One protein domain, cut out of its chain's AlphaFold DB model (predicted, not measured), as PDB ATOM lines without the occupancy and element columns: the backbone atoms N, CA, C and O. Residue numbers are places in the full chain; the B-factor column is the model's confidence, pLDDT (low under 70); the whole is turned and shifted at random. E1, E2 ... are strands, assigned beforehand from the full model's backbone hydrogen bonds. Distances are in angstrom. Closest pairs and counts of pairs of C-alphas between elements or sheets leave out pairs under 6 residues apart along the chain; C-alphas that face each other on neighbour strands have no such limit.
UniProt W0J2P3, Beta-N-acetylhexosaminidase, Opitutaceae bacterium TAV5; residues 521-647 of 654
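What this domain is: This is residues 521 to 647 of the 654 residues of the protein "Beta-N-acetylhexosaminidase" of Opitutaceae bacterium TAV5 (UniProt W0J2P3). Two strongly twisted sheets of four strands lie face to face as a small sandwich, with E3 close to E4 at one border and E7 close to E8 at the other. Long loops lie at the ends of the sandwich. The printed part has 127 residues, no named helix and eight strands, E1 to E8; the sheets E4-E1-E6-E7 and E3-E2-E5-E8 are antiparallel. The class is all strand, with 62 residues, under half, in named strands. It is compact, radius of gyration of the C-alphas 14.9 A, and spans 45 by 30 by 25 A.

Where its parts are: Find C-alpha 521 at (-25.174, -42.074, -32.920); from there E1, residues 521 to 530, runs 26.8 A. Next come E2, 534 to 541, 22.1 A, and E3, 547 to 554, which bends by 68 degrees at 550. E4, 569 to 577, spans 25.7 A; E5 is 586 to 592. E6, 594 to 604, spans 29.0 A and bends by 56 degrees at 600. E7 is 622 to 625; E8, 642 to 646, ends at C-alpha 646, (-32.204, -31.544, -28.336).

How they stand to each other: Look at E1: N 523 and O 602 of E6 are 2.8 A apart, and N 526 and O 571 of E4 2.8 A. E6 and E7 form a hairpin, N 596 to O 623 3.0 A. In the other sheet, E2 and E3 form a hairpin, N 538 to O 551 2.8 A; N 537 and O 589 of E5 are 2.9 A apart, and N 644 of E8 and O 588 2.8 A. Between the sheets, the closest C-alphas of E3 and E4 are His 551 and Ala 575, 5.8 A; those of E7 and E8 are Gly 624 and Asp 642, 5.1 A. E1 and E5 are apart.

The domain as a whole: The C-alphas of Val 607 and Gly 631, 50.0 A, are the farthest apart. The printed part has no cut. The links E3 to E4, E6 to E7 and E7 to E8 are long. Look for pLDDT under 70 at residues 614 to 619.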
ATOM      1  N   GLN A 521     -25.624 -41.964 -34.297       96.88
ATOM      2  CA  GLN A 521     -25.174 -42.074 -32.920       96.88
ATOM      3  C   GLN A 521     -25.246 -40.703 -32.250       96.88
ATOM      4  O   GLN A 521     -24.506 -39.788 -32.623       96.88
ATOM      5  N   LEU A 522     -26.093 -40.579 -31.230       97.25
ATOM      6  CA  LEU A 522     -26.001 -39.490 -30.267       97.25
ATOM      7  C   LEU A 522     -24.829 -39.781 -29.325       97.25
ATOM      8  O   LEU A 522     -24.707 -40.895 -28.816       97.25
ATOM      9  N   GLN A 523     -23.962 -38.799 -29.106       96.38
ATOM     10  CA  GLN A 523     -22.798 -38.892 -28.230       96.38
ATOM     11  C   GLN A 523     -22.673 -37.622 -27.398       96.38
ATOM     12  O   GLN A 523     -22.790 -36.519 -27.927       96.38
ATOM     13  N   PHE A 524     -22.416 -37.765 -26.103       96.31
ATOM     14  CA  PHE A 524     -22.205 -36.644 -25.190       96.31
ATOM     15  C   PHE A 524     -21.378 -37.080 -23.980       96.31
ATOM     16  O   PHE A 524     -21.195 -38.267 -23.719       96.31
ATOM     17  N   THR A 525     -20.848 -36.107 -23.250       96.62
ATOM     18  CA  THR A 525     -20.099 -36.327 -22.013       96.62
ATOM     19  C   THR A 525     -20.996 -35.982 -20.828       96.62
ATOM     20  O   THR A 525     -21.554 -34.887 -20.764       96.62
ATOM     21  N   VAL A 526     -21.113 -36.897 -19.868       96.88
ATOM     22  CA  VAL A 526     -21.766 -36.663 -18.576       96.88
ATOM     23  C   VAL A 526     -20.693 -36.320 -17.553       96.88
ATOM     24  O   VAL A 526     -19.859 -37.160 -17.212       96.88
ATOM     25  N   HIS A 527     -20.711 -35.087 -17.058       96.25
ATOM     26  CA  HIS A 527     -19.859 -34.625 -15.969       96.25
ATOM     27  C   HIS A 527     -20.594 -34.827 -14.641       96.25
ATOM     28  O   HIS A 527     -21.426 -34.002 -14.250       96.25
ATOM     29  N   ASN A 528     -20.281 -35.918 -13.942       94.44
ATOM     30  CA  ASN A 528     -20.863 -36.254 -12.645       94.44
ATOM     31  C   ASN A 528     -20.149 -35.496 -11.509       94.44
ATOM     32  O   ASN A 528     -19.437 -36.075 -10.690       94.44
ATOM     33  N   PHE A 529     -20.274 -34.169 -11.506       93.81
ATOM     34  CA  PHE A 529     -19.531 -33.307 -10.584       93.81
ATOM     35  C   PHE A 529     -20.035 -33.379  -9.133       93.81
ATOM     36  O   PHE A 529     -19.265 -33.040  -8.238       93.81
ATOM     37  N   ALA A 530     -21.274 -33.823  -8.906       91.12
ATOM     38  CA  ALA A 530     -21.894 -34.021  -7.594       91.12
ATOM     39  C   ALA A 530     -22.563 -35.412  -7.544       91.12
ATOM     40  O   ALA A 530     -23.772 -35.520  -7.775       91.12
ATOM     41  N   PRO A 531     -21.780 -36.488  -7.342       90.75
ATOM     42  CA  PRO A 531     -22.296 -37.849  -7.387       90.75
ATOM     43  C   PRO A 531     -23.368 -38.108  -6.337       90.75
ATOM     44  O   PRO A 531     -23.188 -37.838  -5.154       90.75
ATOM     45  N   ALA A 532     -24.462 -38.695  -6.791       91.31
ATOM     46  CA  ALA A 532     -25.524 -39.237  -5.964       91.31
ATOM     47  C   ALA A 532     -26.151 -40.399  -6.754       91.31
ATOM     48  O   ALA A 532     -25.454 -41.083  -7.511       91.31
ATOM     49  N   LEU A 533     -27.456 -40.617  -6.615       91.69
ATOM     50  CA  LEU A 533     -28.176 -41.669  -7.324       91.69
ATOM     51  C   LEU A 533     -28.904 -41.098  -8.555       91.69
ATOM     52  O   LEU A 533     -30.134 -41.116  -8.616       91.69
ATOM     53  N   GLN A 534     -28.156 -40.564  -9.531       92.69
ATOM     54  CA  GLN A 534     -28.727 -40.110 -10.807       92.69
ATOM     55  C   GLN A 534     -28.748 -41.232 -11.859       92.69
ATOM     56  O   GLN A 534     -27.812 -42.031 -11.979       92.69
ATOM     57  N   LYS A 535     -29.774 -41.216 -12.714       96.19
ATOM     58  CA  LYS A 535     -29.850 -41.985 -13.960       96.19
ATOM     59  C   LYS A 535     -29.996 -41.025 -15.134       96.19
ATOM     60  O   LYS A 535     -30.854 -40.151 -15.090       96.19
ATOM     61  N   ILE A 536     -29.175 -41.194 -16.169       97.69
ATOM     62  CA  ILE A 536     -29.293 -40.469 -17.441       97.69
ATOM     63  C   ILE A 536     -30.058 -41.328 -18.433       97.69
ATOM     64  O   ILE A 536     -29.812 -42.531 -18.519       97.69
ATOM     65  N   ILE A 537     -30.969 -40.700 -19.170       97.81
ATOM     66  CA  ILE A 537     -31.862 -41.335 -20.133       97.81
ATOM     67  C   ILE A 537     -31.801 -40.534 -21.429       97.81
ATOM     68  O   ILE A 537     -31.824 -39.305 -21.409       97.81
ATOM     69  N   VAL A 538     -31.715 -41.226 -22.558       97.75
ATOM     70  CA  VAL A 538     -31.922 -40.650 -23.886       97.75
ATOM     71  C   VAL A 538     -33.277 -41.114 -24.380       97.75
ATOM     72  O   VAL A 538     -33.520 -42.319 -24.457       97.75
ATOM     73  N   GLU A 539     -34.134 -40.166 -24.735       97.06
ATOM     74  CA  GLU A 539     -35.485 -40.446 -25.215       97.06
ATOM     75  C   GLU A 539     -35.706 -39.808 -26.589       97.06
ATOM     76  O   GLU A 539     -35.165 -38.738 -26.881       97.06
ATOM     77  N   GLN A 540     -36.505 -40.474 -27.417       95.50
ATOM     78  CA  GLN A 540     -36.917 -40.006 -28.736       95.50
ATOM     79  C   GLN A 540     -38.435 -39.914 -28.811       95.50
ATOM     80  O   GLN A 540     -39.136 -40.861 -28.443       95.50
ATOM     81  N   GLN A 541     -38.930 -38.787 -29.317       94.62
ATOM     82  CA  GLN A 541     -40.354 -38.605 -29.541       94.62
ATOM     83  C   GLN A 541     -40.825 -39.453 -30.730       94.62
ATOM     84  O   GLN A 541     -40.189 -39.471 -31.785       94.62
ATOM     85  N   GLN A 542     -41.929 -40.164 -30.539       93.31
ATOM     86  CA  GLN A 542     -42.605 -40.960 -31.556       93.31
ATOM     87  C   GLN A 542     -43.636 -40.109 -32.312       93.31
ATOM     88  O   GLN A 542     -43.948 -38.985 -31.916       93.31
ATOM     89  N   SER A 543     -44.186 -40.640 -33.404       90.19
ATOM     90  CA  SER A 543     -45.173 -39.935 -34.238       90.19
ATOM     91  C   SER A 543     -46.479 -39.600 -33.510       90.19
ATOM     92  O   SER A 543     -47.148 -38.646 -33.884       90.19
ATOM     93  N   ASP A 544     -46.835 -40.367 -32.476       93.44
ATOM     94  CA  ASP A 544     -47.999 -40.127 -31.611       93.44
ATOM     95  C   ASP A 544     -47.719 -39.111 -30.484       93.44
ATOM     96  O   ASP A 544     -48.574 -38.852 -29.641       93.44
ATOM     97  N   GLY A 545     -46.509 -38.539 -30.448       92.88
ATOM     98  CA  GLY A 545     -46.064 -37.588 -29.433       92.88
ATOM     99  C   GLY A 545     -45.496 -38.221 -28.158       92.88
ATOM    100  O   GLY A 545     -44.925 -37.488 -27.342       92.88
ATOM    101  N   SER A 546     -45.592 -39.546 -27.990       94.50
ATOM    102  CA  SER A 546     -45.027 -40.267 -26.844       94.50
ATOM    103  C   SER A 546     -43.494 -40.278 -26.872       94.50
ATOM    104  O   SER A 546     -42.865 -40.086 -27.911       94.50
ATOM    105  N   TRP A 547     -42.862 -40.486 -25.713       95.19
ATOM    106  CA  TRP A 547     -41.402 -40.556 -25.598       95.19
ATOM    107  C   TRP A 547     -40.948 -41.995 -25.379       95.19
ATOM    108  O   TRP A 547     -41.318 -42.626 -24.393       95.19
ATOM    109  N   GLN A 548     -40.095 -42.492 -26.273       95.44
ATOM    110  CA  GLN A 548     -39.474 -43.807 -26.162       95.44
ATOM    111  C   GLN A 548     -38.061 -43.684 -25.589       95.44
ATOM    112  O   GLN A 548     -37.237 -42.936 -26.113       95.44
ATOM    113  N   GLU A 549     -37.749 -44.470 -24.560       96.12
ATOM    114  CA  GLU A 549     -36.381 -44.615 -24.056       96.12
ATOM    115  C   GLU A 549     -35.509 -45.393 -25.059       96.12
ATOM    116  O   GLU A 549     -35.777 -46.552 -25.371       96.12
ATOM    117  N   LEU A 550     -34.436 -44.762 -25.548       95.94
ATOM    118  CA  LEU A 550     -33.455 -45.387 -26.444       95.94
ATOM    119  C   LEU A 550     -32.304 -46.050 -25.676       95.94
ATOM    120  O   LEU A 550     -31.800 -47.107 -26.076       95.94
ATOM    121  N   HIS A 551     -31.849 -45.393 -24.606       96.69
ATOM    122  CA  HIS A 551     -30.781 -45.871 -23.728       96.69
ATOM    123  C   HIS A 551     -30.831 -45.159 -22.379       96.69
ATOM    124  O   HIS A 551     -31.133 -43.967 -22.315       96.69
ATOM    125  N   SER A 552     -30.455 -45.852 -21.308       96.88
ATOM    126  CA  SER A 552     -30.286 -45.240 -19.997       96.88
ATOM    127  C   SER A 552     -29.170 -45.885 -19.185       96.88
ATOM    128  O   SER A 552     -28.829 -47.056 -19.355       96.88
ATOM    129  N   ARG A 553     -28.574 -45.102 -18.281       95.50
ATOM    130  CA  ARG A 553     -27.452 -45.539 -17.442       95.50
ATOM    131  C   ARG A 553     -27.389 -44.727 -16.155       95.50
ATOM    132  O   ARG A 553     -27.482 -43.501 -16.192       95.50
ATOM    133  N   PHE A 554     -27.172 -45.397 -15.027       95.25
ATOM    134  CA  PHE A 554     -26.824 -44.720 -13.777       95.25
ATOM    135  C   PHE A 554     -25.449 -44.048 -13.876       95.25
ATOM    136  O   PHE A 554     -24.566 -44.516 -14.599       95.25
ATOM    137  N   THR A 555     -25.267 -42.944 -13.158       93.56
ATOM    138  CA  THR A 555     -24.001 -42.187 -13.117       93.56
ATOM    139  C   THR A 555     -23.163 -42.489 -11.886       93.56
ATOM    140  O   THR A 555     -21.998 -42.085 -11.847       93.56
ATOM    141  N   ILE A 556     -23.745 -43.157 -10.885       88.75
ATOM    142  CA  ILE A 556     -23.027 -43.570  -9.686       88.75
ATOM    143  C   ILE A 556     -21.894 -44.528 -10.062       88.75
ATOM    144  O   ILE A 556     -21.995 -45.346 -10.981       88.75
ATOM    145  N   GLU A 557     -20.773 -44.386  -9.375       89.19
ATOM    146  CA  GLU A 557     -19.542 -45.100  -9.671       89.19
ATOM    147  C   GLU A 557     -19.122 -45.849  -8.418       89.19
ATOM    148  O   GLU A 557     -18.993 -45.267  -7.346       89.19
ATOM    149  N   PHE A 558     -18.843 -47.134  -8.577       89.69
ATOM    150  CA  PHE A 558     -18.460 -48.024  -7.490       89.69
ATOM    151  C   PHE A 558     -16.954 -47.960  -7.212       89.69
ATOM    152  O   PHE A 558     -16.247 -48.964  -7.212       89.69
ATOM    153  N   ARG A 559     -16.434 -46.738  -7.058       92.56
ATOM    154  CA  ARG A 559     -15.015 -46.445  -6.813       92.56
ATOM    155  C   ARG A 559     -14.877 -45.376  -5.739       92.56
ATOM    156  O   ARG A 559     -15.572 -44.364  -5.786       92.56
ATOM    157  N   ALA A 560     -13.893 -45.508  -4.854       92.75
ATOM    158  CA  ALA A 560     -13.593 -44.519  -3.809       92.75
ATOM    159  C   ALA A 560     -13.328 -43.105  -4.367       92.75
ATOM    160  O   ALA A 560     -13.582 -42.085  -3.720       92.75
ATOM    161  N   ALA A 561     -12.853 -43.014  -5.614       92.31
ATOM    162  CA  ALA A 561     -12.710 -41.748  -6.327       92.31
ATOM    163  C   ALA A 561     -14.035 -40.968  -6.459       92.31
ATOM    164  O   ALA A 561     -14.015 -39.738  -6.479       92.31
ATOM    165  N   ALA A 562     -15.168 -41.670  -6.510       91.88
ATOM    166  CA  ALA A 562     -16.501 -41.109  -6.681       91.88
ATOM    167  C   ALA A 562     -17.255 -40.860  -5.374       91.88
ATOM    168  O   ALA A 562     -18.179 -40.054  -5.362       91.88
ATOM    169  N   ALA A 563     -16.843 -41.499  -4.279       93.31
ATOM    170  CA  ALA A 563     -17.562 -41.495  -3.009       93.31
ATOM    171  C   ALA A 563     -17.344 -40.209  -2.182       93.31
ATOM    172  O   ALA A 563     -16.883 -40.215  -1.034       93.31
ATOM    173  N   ARG A 564     -17.591 -39.054  -2.805       93.38
ATOM    174  CA  ARG A 564     -17.344 -37.721  -2.244       93.38
ATOM    175  C   ARG A 564     -18.309 -36.679  -2.833       93.38
ATOM    176  O   ARG A 564     -18.659 -36.803  -4.002       93.38
ATOM    177  N   PRO A 565     -18.627 -35.596  -2.098       92.19
ATOM    178  CA  PRO A 565     -19.621 -34.605  -2.537       92.19
ATOM    179  C   PRO A 565     -19.291 -33.845  -3.830       92.19
ATOM    180  O   PRO A 565     -20.161 -33.203  -4.416       92.19
ATOM    181  N   ARG A 566     -18.014 -33.833  -4.239       93.62
ATOM    182  CA  ARG A 566     -17.542 -33.170  -5.461       93.62
ATOM    183  C   ARG A 566     -16.510 -34.020  -6.182       93.62
ATOM    184  O   ARG A 566     -15.507 -34.408  -5.581       93.62
ATOM    185  N   THR A 567     -16.698 -34.239  -7.479       94.56
ATOM    186  CA  THR A 567     -15.729 -34.974  -8.305       94.56
ATOM    187  C   THR A 567     -15.439 -34.282  -9.632       94.56
ATOM    188  O   THR A 567     -16.089 -33.315 -10.022       94.56
ATOM    189  N   ARG A 568     -14.434 -34.801 -10.342       95.00
ATOM    190  CA  ARG A 568     -14.122 -34.448 -11.734       95.00
ATOM    191  C   ARG A 568     -14.469 -35.591 -12.693       95.00
ATOM    192  O   ARG A 568     -13.882 -35.691 -13.767       95.00
ATOM    193  N   ILE A 569     -15.371 -36.489 -12.290       94.06
ATOM    194  CA  ILE A 569     -15.723 -37.657 -13.092       94.06
ATOM    195  C   ILE A 569     -16.471 -37.191 -14.335       94.06
ATOM    196  O   ILE A 569     -17.510 -36.538 -14.260       94.06
ATOM    197  N   ALA A 570     -15.920 -37.552 -15.485       95.06
ATOM    198  CA  ALA A 570     -16.552 -37.403 -16.778       95.06
ATOM    199  C   ALA A 570     -16.619 -38.781 -17.435       95.06
ATOM    200  O   ALA A 570     -15.639 -39.539 -17.420       95.06
ATOM    201  N   ARG A 571     -17.788 -39.118 -17.978       95.50
ATOM    202  CA  ARG A 571     -18.015 -40.357 -18.722       95.50
ATOM    203  C   ARG A 571     -18.661 -40.042 -20.049       95.50
ATOM    204  O   ARG A 571     -19.600 -39.255 -20.122       95.50
ATOM    205  N   GLU A 572     -18.170 -40.698 -21.082       96.25
ATOM    206  CA  GLU A 572     -18.833 -40.700 -22.371       96.25
ATOM    207  C   GLU A 572     -20.155 -41.468 -22.292       96.25
ATOM    208  O   GLU A 572     -20.329 -42.385 -21.480       96.25
ATOM    209  N   PHE A 573     -21.109 -41.042 -23.105       97.00
ATOM    210  CA  PHE A 573     -22.429 -41.635 -23.232       97.00
ATOM    211  C   PHE A 573     -22.776 -41.688 -24.716       97.00
ATOM    212  O   PHE A 573     -22.586 -40.703 -25.435       97.00
ATOM    213  N   GLY A 574     -23.258 -42.836 -25.180       96.38
ATOM    214  CA  GLY A 574     -23.715 -43.022 -26.548       96.38
ATOM    215  C   GLY A 574     -25.138 -43.564 -26.583       96.38
ATOM    216  O   GLY A 574     -25.532 -44.351 -25.734       96.38
ATOM    217  N   ALA A 575     -25.919 -43.169 -27.582       97.06
ATOM    218  CA  ALA A 575     -27.211 -43.784 -27.859       97.06
ATOM    219  C   ALA A 575     -27.390 -43.949 -29.375       97.06
ATOM    220  O   ALA A 575     -27.176 -42.982 -30.116       97.06
ATOM    221  N   PRO A 576     -27.717 -45.155 -29.864       96.75
ATOM    222  CA  PRO A 576     -28.016 -45.355 -31.272       96.75
ATOM    223  C   PRO A 576     -29.370 -44.722 -31.602       96.75
ATOM    224  O   PRO A 576     -30.343 -44.916 -30.877       96.75
ATOM    225  N   VAL A 577     -29.425 -43.983 -32.707       95.25
ATOM    226  CA  VAL A 577     -30.632 -43.317 -33.208       95.25
ATOM    227  C   VAL A 577     -31.002 -43.943 -34.562       95.25
ATOM    228  O   VAL A 577     -30.128 -44.050 -35.436       95.25
ATOM    229  N   PRO A 578     -32.252 -44.404 -34.758       90.81
ATOM    230  CA  PRO A 578     -32.688 -44.959 -36.037       90.81
ATOM    231  C   PRO A 578     -32.618 -43.922 -37.166       90.81
ATOM    232  O   PRO A 578     -32.923 -42.750 -36.967       90.81
ATOM    233  N   ALA A 579     -32.245 -44.353 -38.376       85.56
ATOM    234  CA  ALA A 579     -32.150 -43.447 -39.526       85.56
ATOM    235  C   ALA A 579     -33.507 -42.831 -39.902       85.56
ATOM    236  O   ALA A 579     -33.573 -41.640 -40.188       85.56
ATOM    237  N   ALA A 580     -34.581 -43.627 -39.849       82.44
ATOM    238  CA  ALA A 580     -35.934 -43.200 -40.210       82.44
ATOM    239  C   ALA A 580     -36.487 -42.081 -39.310       82.44
ATOM    240  O   ALA A 580     -37.355 -41.330 -39.735       82.44
ATOM    241  N   SER A 581     -35.970 -41.951 -38.086       81.25
ATOM    242  CA  SER A 581     -36.420 -40.977 -37.089       81.25
ATOM    243  C   SER A 581     -35.320 -39.988 -36.691       81.25
ATOM    244  O   SER A 581     -35.420 -39.341 -35.656       81.25
ATOM    245  N   VAL A 582     -34.252 -39.830 -37.484       86.38
ATOM    246  CA  VAL A 582     -33.116 -38.955 -37.121       86.38
ATOM    247  C   VAL A 582     -33.504 -37.477 -36.956       86.38
ATOM    248  O   VAL A 582     -32.832 -36.734 -36.244       86.38
ATOM    249  N   SER A 583     -34.568 -37.037 -37.628       86.69
ATOM    250  CA  SER A 583     -35.138 -35.693 -37.497       86.69
ATOM    251  C   SER A 583     -36.123 -35.560 -36.335       86.69
ATOM    252  O   SER A 583     -36.494 -34.437 -36.002       86.69
ATOM    253  N   ALA A 584     -36.551 -36.670 -35.725       90.12
ATOM    254  CA  ALA A 584     -37.485 -36.635 -34.609       90.12
ATOM    255  C   ALA A 584     -36.822 -36.001 -33.372       90.12
ATOM    256  O   ALA A 584     -35.626 -36.228 -33.138       90.12
ATOM    257  N   PRO A 585     -37.574 -35.240 -32.556       91.75
ATOM    258  CA  PRO A 585     -37.052 -34.645 -31.334       91.75
ATOM    259  C   PRO A 585     -36.407 -35.678 -30.407       91.75
ATOM    260  O   PRO A 585     -36.956 -36.749 -30.138       91.75
ATOM    261  N   LEU A 586     -35.230 -35.325 -29.894       95.00
ATOM    262  CA  LEU A 586     -34.501 -36.092 -28.890       95.00
ATOM    263  C   LEU A 586     -34.450 -35.290 -27.594       95.00
ATOM    264  O   LEU A 586     -34.482 -34.061 -27.612       95.00
ATOM    265  N   ARG A 587     -34.304 -35.967 -26.458       95.69
ATOM    266  CA  ARG A 587     -33.957 -35.307 -25.195       95.69
ATOM    267  C   ARG A 587     -33.017 -36.156 -24.354       95.69
ATOM    268  O   ARG A 587     -33.042 -37.384 -24.424       95.69
ATOM    269  N   ILE A 588     -32.196 -35.481 -23.555       97.38
ATOM    270  CA  ILE A 588     -31.401 -36.094 -22.489       97.38
ATOM    271  C   ILE A 588     -32.100 -35.767 -21.177       97.38
ATOM    272  O   ILE A 588     -32.180 -34.604 -20.796       97.38
ATOM    273  N   ALA A 589     -32.604 -36.780 -20.489       97.00
ATOM    274  CA  ALA A 589     -33.302 -36.630 -19.225       97.00
ATOM    275  C   ALA A 589     -32.490 -37.173 -18.049       97.00
ATOM    276  O   ALA A 589     -31.587 -38.003 -18.213       97.00
ATOM    277  N   LEU A 590     -32.836 -36.697 -16.855       96.69
ATOM    278  CA  LEU A 590     -32.329 -37.196 -15.585       96.69
ATOM    279  C   LEU A 590     -33.488 -37.685 -14.718       96.69
ATOM    280  O   LEU A 590     -34.490 -36.990 -14.551       96.69
ATOM    281  N   ARG A 591     -33.322 -38.874 -14.137       96.06
ATOM    282  CA  ARG A 591     -34.182 -39.429 -13.078       96.06
ATOM    283  C   ARG A 591     -33.357 -39.668 -11.813       96.06
ATOM    284  O   ARG A 591     -32.138 -39.842 -11.898       96.06
ATOM    285  N   GLY A 592     -34.014 -39.710 -10.659       93.38
ATOM    286  CA  GLY A 592     -33.354 -39.875  -9.361       93.38
ATOM    287  C   GLY A 592     -32.811 -38.571  -8.763       93.38
ATOM    288  O   GLY A 592     -33.359 -37.493  -8.990       93.38
ATOM    289  N   LEU A 593     -31.746 -38.676  -7.962       91.62
ATOM    290  CA  LEU A 593     -31.263 -37.601  -7.086       91.62
ATOM    291  C   LEU A 593     -29.923 -37.040  -7.539       91.62
ATOM    292  O   LEU A 593     -28.988 -37.805  -7.765       91.62
ATOM    293  N   GLY A 594     -29.793 -35.714  -7.528       91.81
ATOM    294  CA  GLY A 594     -28.538 -35.006  -7.758       91.81
ATOM    295  C   GLY A 594     -28.435 -34.383  -9.151       91.81
ATOM    296  O   GLY A 594     -29.389 -34.357  -9.928       91.81
ATOM    297  N   GLN A 595     -27.247 -33.856  -9.461       93.38
ATOM    298  CA  GLN A 595     -27.033 -33.029 -10.649       93.38
ATOM    299  C   GLN A 595     -25.844 -33.489 -11.478       93.38
ATOM    300  O   GLN A 595     -24.817 -33.912 -10.946       93.38
ATOM    301  N   VAL A 596     -25.955 -33.309 -12.790       95.69
ATOM    302  CA  VAL A 596     -24.848 -33.493 -13.729       95.69
ATOM    303  C   VAL A 596     -24.723 -32.284 -14.643       95.69
ATOM    304  O   VAL A 596     -25.658 -31.502 -14.791       95.69
ATOM    305  N   ARG A 597     -23.569 -32.140 -15.294       96.00
ATOM    306  CA  ARG A 597     -23.449 -31.266 -16.468       96.00
ATOM    307  C   ARG A 597     -23.301 -32.100 -17.728       96.00
ATOM    308  O   ARG A 597     -22.555 -33.080 -17.727       96.00
ATOM    309  N   ILE A 598     -23.969 -31.696 -18.799       95.38
ATOM    310  CA  ILE A 598     -23.891 -32.364 -20.101       95.38
ATOM    311  C   ILE A 598     -22.981 -31.556 -21.024       95.38
ATOM    312  O   ILE A 598     -23.124 -30.345 -21.127       95.38
ATOM    313  N   GLY A 599     -22.025 -32.203 -21.687       93.56
ATOM    314  CA  GLY A 599     -21.087 -31.551 -22.602       93.56
ATOM    315  C   GLY A 599     -20.922 -32.304 -23.918       93.56
ATOM    316  O   GLY A 599     -21.323 -33.458 -24.042       93.56
ATOM    317  N   ASN A 600     -20.286 -31.661 -24.901       92.31
ATOM    318  CA  ASN A 600     -19.856 -32.287 -26.159       92.31
ATOM    319  C   ASN A 600     -20.966 -33.069 -26.893       92.31
ATOM    320  O   ASN A 600     -20.709 -34.175 -27.380       92.31
ATOM    321  N   ILE A 601     -22.188 -32.524 -26.931       93.69
ATOM    322  CA  ILE A 601     -23.360 -33.167 -27.538       93.69
ATOM    323  C   ILE A 601     -23.233 -33.142 -29.059       93.69
ATOM    324  O   ILE A 601     -23.097 -32.078 -29.666       93.69
ATOM    325  N   VAL A 602     -23.283 -34.319 -29.670       93.69
ATOM    326  CA  VAL A 602     -23.155 -34.507 -31.113       93.69
ATOM    327  C   VAL A 602     -24.062 -35.646 -31.567       93.69
ATOM    328  O   VAL A 602     -24.073 -36.706 -30.949       93.69
ATOM    329  N   LEU A 603     -24.761 -35.455 -32.684       95.38
ATOM    330  CA  LEU A 603     -25.454 -36.515 -33.414       95.38
ATOM    331  C   LEU A 603     -24.723 -36.750 -34.740       95.38
ATOM    332  O   LEU A 603     -24.592 -35.834 -35.545       95.38
ATOM    333  N   THR A 604     -24.199 -37.952 -34.967       95.88
ATOM    334  CA  THR A 604     -23.368 -38.238 -36.148       95.88
ATOM    335  C   THR A 604     -23.571 -39.654 -36.665       95.88
ATOM    336  O   THR A 604     -23.770 -40.584 -35.882       95.88
ATOM    337  N   ASP A 605     -23.488 -39.833 -37.979       95.75
ATOM    338  CA  ASP A 605     -23.371 -41.143 -38.625       95.75
ATOM    339  C   ASP A 605     -21.909 -41.488 -38.980       95.75
ATOM    340  O   ASP A 605     -21.642 -42.545 -39.545       95.75
ATOM    341  N   GLY A 606     -20.946 -40.632 -38.629       95.12
ATOM    342  CA  GLY A 606     -19.527 -40.778 -38.951       95.12
ATOM    343  C   GLY A 606     -19.078 -40.067 -40.231       95.12
ATOM    344  O   GLY A 606     -17.863 -39.923 -40.408       95.12
ATOM    345  N   VAL A 607     -20.018 -39.613 -41.069       96.38
ATOM    346  CA  VAL A 607     -19.795 -38.770 -42.258       96.38
ATOM    347  C   VAL A 607     -20.321 -37.364 -41.987       96.38
ATOM    348  O   VAL A 607     -19.555 -36.405 -42.003       96.38
ATOM    349  N   ALA A 608     -21.605 -37.251 -41.646       94.56
ATOM    350  CA  ALA A 608     -22.256 -36.017 -41.247       94.56
ATOM    351  C   ALA A 608     -22.272 -35.871 -39.718       94.56
ATOM    352  O   ALA A 608     -22.352 -36.841 -38.958       94.56
ATOM    353  N   THR A 609     -22.206 -34.626 -39.249       93.44
ATOM    354  CA  THR A 609     -22.208 -34.288 -37.821       93.44
ATOM    355  C   THR A 609     -23.171 -33.137 -37.569       93.44
ATOM    356  O   THR A 609     -23.005 -32.060 -38.131       93.44
ATOM    357  N   ARG A 610     -24.156 -33.349 -36.694       90.88
ATOM    358  CA  ARG A 610     -25.116 -32.337 -36.248       90.88
ATOM    359  C   ARG A 610     -24.832 -31.954 -34.799       90.88
ATOM    360  O   ARG A 610     -24.544 -32.811 -33.957       90.88
ATOM    361  N   ARG A 611     -24.936 -30.660 -34.504       89.00
ATOM    362  CA  ARG A 611     -24.866 -30.102 -33.147       89.00
ATOM    363  C   ARG A 611     -26.216 -29.475 -32.797       89.00
ATOM    364  O   ARG A 611     -26.888 -28.994 -33.710       89.00
ATOM    365  N   PRO A 612     -26.633 -29.516 -31.522       84.25
ATOM    366  CA  PRO A 612     -27.876 -28.878 -31.118       84.25
ATOM    367  C   PRO A 612     -27.779 -27.356 -31.286       84.25
ATOM    368  O   PRO A 612     -26.710 -26.781 -31.067       84.25
ATOM    369  N   SER A 613     -28.880 -26.711 -31.673       74.06
ATOM    370  CA  SER A 613     -28.932 -25.265 -31.948       74.06
ATOM    371  C   SER A 613     -28.789 -24.387 -30.697       74.06
ATOM    372  O   SER A 613     -28.332 -23.253 -30.809       74.06
ATOM    373  N   ALA A 614     -29.120 -24.891 -29.505       63.62
ATOM    374  CA  ALA A 614     -28.903 -24.205 -28.230       63.62
ATOM    375  C   ALA A 614     -28.925 -25.198 -27.047       63.62
ATOM    376  O   ALA A 614     -29.602 -26.225 -27.144       63.62
ATOM    377  N   PRO A 615     -28.246 -24.901 -25.917       54.12
ATOM    378  CA  PRO A 615     -27.278 -23.816 -25.715       54.12
ATOM    379  C   PRO A 615     -25.880 -24.158 -26.289       54.12
ATOM    380  O   PRO A 615     -25.605 -25.327 -26.574       54.12
ATOM    381  N   PRO A 616     -24.975 -23.167 -26.465       53.44
ATOM    382  CA  PRO A 616     -23.642 -23.389 -27.025       53.44
ATOM    383  C   PRO A 616     -22.875 -24.488 -26.279       53.44
ATOM    384  O   PRO A 616     -22.980 -24.609 -25.059       53.44
ATOM    385  N   ALA A 617     -22.018 -25.235 -26.983       50.62
ATOM    386  CA  ALA A 617     -21.215 -26.325 -26.410       50.62
ATOM    387  C   ALA A 617     -20.386 -25.927 -25.161       50.62
ATOM    388  O   ALA A 617     -20.056 -26.789 -24.344       50.62
ATOM    389  N   ALA A 618     -20.081 -24.634 -24.988       52.34
ATOM    390  CA  ALA A 618     -19.395 -24.074 -23.822       52.34
ATOM    391  C   ALA A 618     -20.262 -24.009 -22.545       52.34
ATOM    392  O   ALA A 618     -19.720 -24.056 -21.445       52.34
ATOM    393  N   ALA A 619     -21.591 -23.949 -22.668       65.38
ATOM    394  CA  ALA A 619     -22.499 -23.708 -21.545       65.38
ATOM    395  C   ALA A 619     -22.628 -24.900 -20.580       65.38
ATOM    396  O   ALA A 619     -23.078 -24.715 -19.453       65.38
ATOM    397  N   ARG A 620     -22.231 -26.111 -21.013       81.25
ATOM    398  CA  ARG A 620     -22.326 -27.379 -20.263       81.25
ATOM    399  C   ARG A 620     -23.593 -27.450 -19.389       81.25
ATOM    400  O   ARG A 620     -23.457 -27.412 -18.158       81.25
ATOM    401  N   PRO A 621     -24.796 -27.497 -19.997       89.62
ATOM    402  CA  PRO A 621     -26.059 -27.343 -19.284       89.62
ATOM    403  C   PRO A 621     -26.131 -28.246 -18.054       89.62
ATOM    404  O   PRO A 621     -25.737 -29.417 -18.090       89.62
ATOM    405  N   LEU A 622     -26.601 -27.650 -16.960       94.25
ATOM    406  CA  LEU A 622     -26.893 -28.333 -15.711       94.25
ATOM    407  C   LEU A 622     -28.209 -29.093 -15.873       94.25
ATOM    408  O   LEU A 622     -29.164 -28.539 -16.403       94.25
ATOM    409  N   LEU A 623     -28.236 -30.339 -15.414       94.56
ATOM    410  CA  LEU A 623     -29.419 -31.187 -15.437       94.56
ATOM    411  C   LEU A 623     -29.631 -31.785 -14.043       94.56
ATOM    412  O   LEU A 623     -28.681 -32.311 -13.449       94.56
ATOM    413  N   GLY A 624     -30.863 -31.726 -13.547       93.62
ATOM    414  CA  GLY A 624     -31.283 -32.275 -12.259       93.62
ATOM    415  C   GLY A 624     -31.251 -31.275 -11.101       93.62
ATOM    416  O   GLY A 624     -30.885 -30.104 -11.235       93.62
ATOM    417  N   ARG A 625     -31.600 -31.763  -9.907       92.19
ATOM    418  CA  ARG A 625     -31.681 -30.975  -8.663       92.19
ATOM    419  C   ARG A 625     -30.679 -31.490  -7.629       92.19
ATOM    420  O   ARG A 625     -30.376 -32.681  -7.657       92.19
ATOM    421  N   PRO A 626     -30.142 -30.648  -6.728       92.25
ATOM    422  CA  PRO A 626     -29.246 -31.117  -5.672       92.25
ATOM    423  C   PRO A 626     -29.870 -32.271  -4.879       92.25
ATOM    424  O   PRO A 626     -31.081 -32.286  -4.660       92.25
ATOM    425  N   ALA A 627     -29.052 -33.238  -4.451       91.69
ATOM    426  CA  ALA A 627     -29.535 -34.289  -3.559       91.69
ATOM    427  C   ALA A 627     -30.009 -33.666  -2.228       91.69
ATOM    428  O   ALA A 627     -29.406 -32.682  -1.780       91.69
ATOM    429  N   PRO A 628     -31.068 -34.204  -1.600       90.50
ATOM    430  CA  PRO A 628     -31.609 -33.643  -0.369       90.50
ATOM    431  C   PRO A 628     -30.583 -33.707   0.769       90.50
ATOM    432  O   PRO A 628     -29.855 -34.690   0.918       90.50
ATOM    433  N   ALA A 629     -30.540 -32.659   1.593       87.38
ATOM    434  CA  ALA A 629     -29.680 -32.613   2.777       87.38
ATOM    435  C   ALA A 629     -30.297 -33.339   3.988       87.38
ATOM    436  O   ALA A 629     -29.568 -33.802   4.862       87.38
ATOM    437  N   ALA A 630     -31.627 -33.451   4.029       87.19
ATOM    438  CA  ALA A 630     -32.398 -34.049   5.117       87.19
ATOM    439  C   ALA A 630     -33.708 -34.660   4.586       87.19
ATOM    440  O   ALA A 630     -34.068 -34.454   3.425       87.19
ATOM    441  N   GLY A 631     -34.415 -35.388   5.451       86.56
ATOM    442  CA  GLY A 631     -35.682 -36.043   5.125       86.56
ATOM    443  C   GLY A 631     -35.530 -37.319   4.293       86.56
ATOM    444  O   GLY A 631     -34.420 -37.799   4.034       86.56
ATOM    445  N   TRP A 632     -36.679 -37.874   3.898       89.38
ATOM    446  CA  TRP A 632     -36.767 -39.109   3.123       89.38
ATOM    447  C   TRP A 632     -36.441 -38.870   1.636       89.38
ATOM    448  O   TRP A 632     -37.062 -38.007   1.007       89.38
ATOM    449  N   PRO A 633     -35.495 -39.617   1.040       88.12
ATOM    450  CA  PRO A 633     -35.149 -39.467  -0.366       88.12
ATOM    451  C   PRO A 633     -36.277 -39.987  -1.264       88.12
ATOM    452  O   PRO A 633     -36.616 -41.168  -1.249       88.12
ATOM    453  N   VAL A 634     -36.834 -39.114  -2.106       84.56
ATOM    454  CA  VAL A 634     -37.838 -39.515  -3.100       84.56
ATOM    455  C   VAL A 634     -37.133 -40.054  -4.344       84.56
ATOM    456  O   VAL A 634     -36.605 -39.294  -5.154       84.56
ATOM    457  N   LEU A 635     -37.125 -41.379  -4.492       86.00
ATOM    458  CA  LEU A 635     -36.612 -42.065  -5.676       86.00
ATOM    459  C   LEU A 635     -37.758 -42.366  -6.646       86.00
ATOM    460  O   LEU A 635     -38.565 -43.261  -6.401       86.00
ATOM    461  N   ASP A 636     -37.820 -41.619  -7.748       85.69
ATOM    462  CA  ASP A 636     -38.742 -41.864  -8.858       85.69
ATOM    463  C   ASP A 636     -37.952 -42.233 -10.120       85.69
ATOM    464  O   ASP A 636     -37.179 -41.437 -10.661       85.69
ATOM    465  N   TRP A 637     -38.124 -43.478 -10.566       89.69
ATOM    466  CA  TRP A 637     -37.478 -44.019 -11.763       89.69
ATOM    467  C   TRP A 637     -38.375 -43.990 -13.001       89.69
ATOM    468  O   TRP A 637     -37.909 -44.338 -14.090       89.69
ATOM    469  N   GLN A 638     -39.636 -43.584 -12.850       87.31
ATOM    470  CA  GLN A 638     -40.633 -43.523 -13.917       87.31
ATOM    471  C   GLN A 638     -40.722 -42.115 -14.511       87.31
ATOM    472  O   GLN A 638     -40.854 -41.984 -15.726       87.31
ATOM    473  N   HIS A 639     -40.556 -41.074 -13.692       91.56
ATOM    474  CA  HIS A 639     -40.677 -39.683 -14.130       91.56
ATOM    475  C   HIS A 639     -39.338 -38.953 -14.188       91.56
ATOM    476  O   HIS A 639     -38.493 -39.076 -13.302       91.56
ATOM    477  N   ASN A 640     -39.166 -38.147 -15.236       94.69
ATOM    478  CA  ASN A 640     -38.003 -37.283 -15.411       94.69
ATOM    479  C   ASN A 640     -38.029 -36.148 -14.380       94.69
ATOM    480  O   ASN A 640     -38.974 -35.365 -14.337       94.69
ATOM    481  N   ALA A 641     -36.968 -36.040 -13.580       93.31
ATOM    482  CA  ALA A 641     -36.771 -34.924 -12.658       93.31
ATOM    483  C   ALA A 641     -36.364 -33.641 -13.400       93.31
ATOM    484  O   ALA A 641     -36.624 -32.535 -12.922       93.31
ATOM    485  N   ASP A 642     -35.702 -33.802 -14.549       95.75
ATOM    486  CA  ASP A 642     -35.287 -32.730 -15.448       95.75
ATOM    487  C   ASP A 642     -35.027 -33.292 -16.859       95.75
ATOM    488  O   ASP A 642     -34.739 -34.487 -17.014       95.75
ATOM    489  N   ALA A 643     -35.115 -32.452 -17.890       95.31
ATOM    490  CA  ALA A 643     -34.851 -32.845 -19.270       95.31
ATOM    491  C   ALA A 643     -34.272 -31.704 -20.116       95.31
ATOM    492  O   ALA A 643     -34.778 -30.588 -20.133       95.31
ATOM    493  N   LEU A 644     -33.245 -32.035 -20.898       93.94
ATOM    494  CA  LEU A 644     -32.642 -31.176 -21.906       93.94
ATOM    495  C   LEU A 644     -33.161 -31.580 -23.297       93.94
ATOM    496  O   LEU A 644     -32.729 -32.619 -23.814       93.94
ATOM    497  N   PRO A 645     -34.063 -30.801 -23.920       93.12
ATOM    498  CA  PRO A 645     -34.478 -31.044 -25.295       93.12
ATOM    499  C   PRO A 645     -33.311 -30.799 -26.257       93.12
ATOM    500  O   PRO A 645     -32.514 -29.878 -26.080       93.12
ATOM    501  N   LEU A 646     -33.212 -31.631 -27.290       90.81
ATOM    502  CA  LEU A 646     -32.204 -31.544 -28.336       90.81
ATOM    503  C   LEU A 646     -32.889 -31.294 -29.678       90.81
ATOM    504  O   LEU A 646     -33.566 -32.168 -30.220       90.81
ATOM    505  N   VAL A 647     -32.657 -30.106 -30.232       82.06
ATOM    506  CA  VAL A 647     -33.085 -29.743 -31.584       82.06
ATOM    507  C   VAL A 647     -31.850 -29.711 -32.469       82.06
ATOM    508  O   VAL A 647     -30.923 -28.942 -32.221       82.06
TER     509      VAL A 647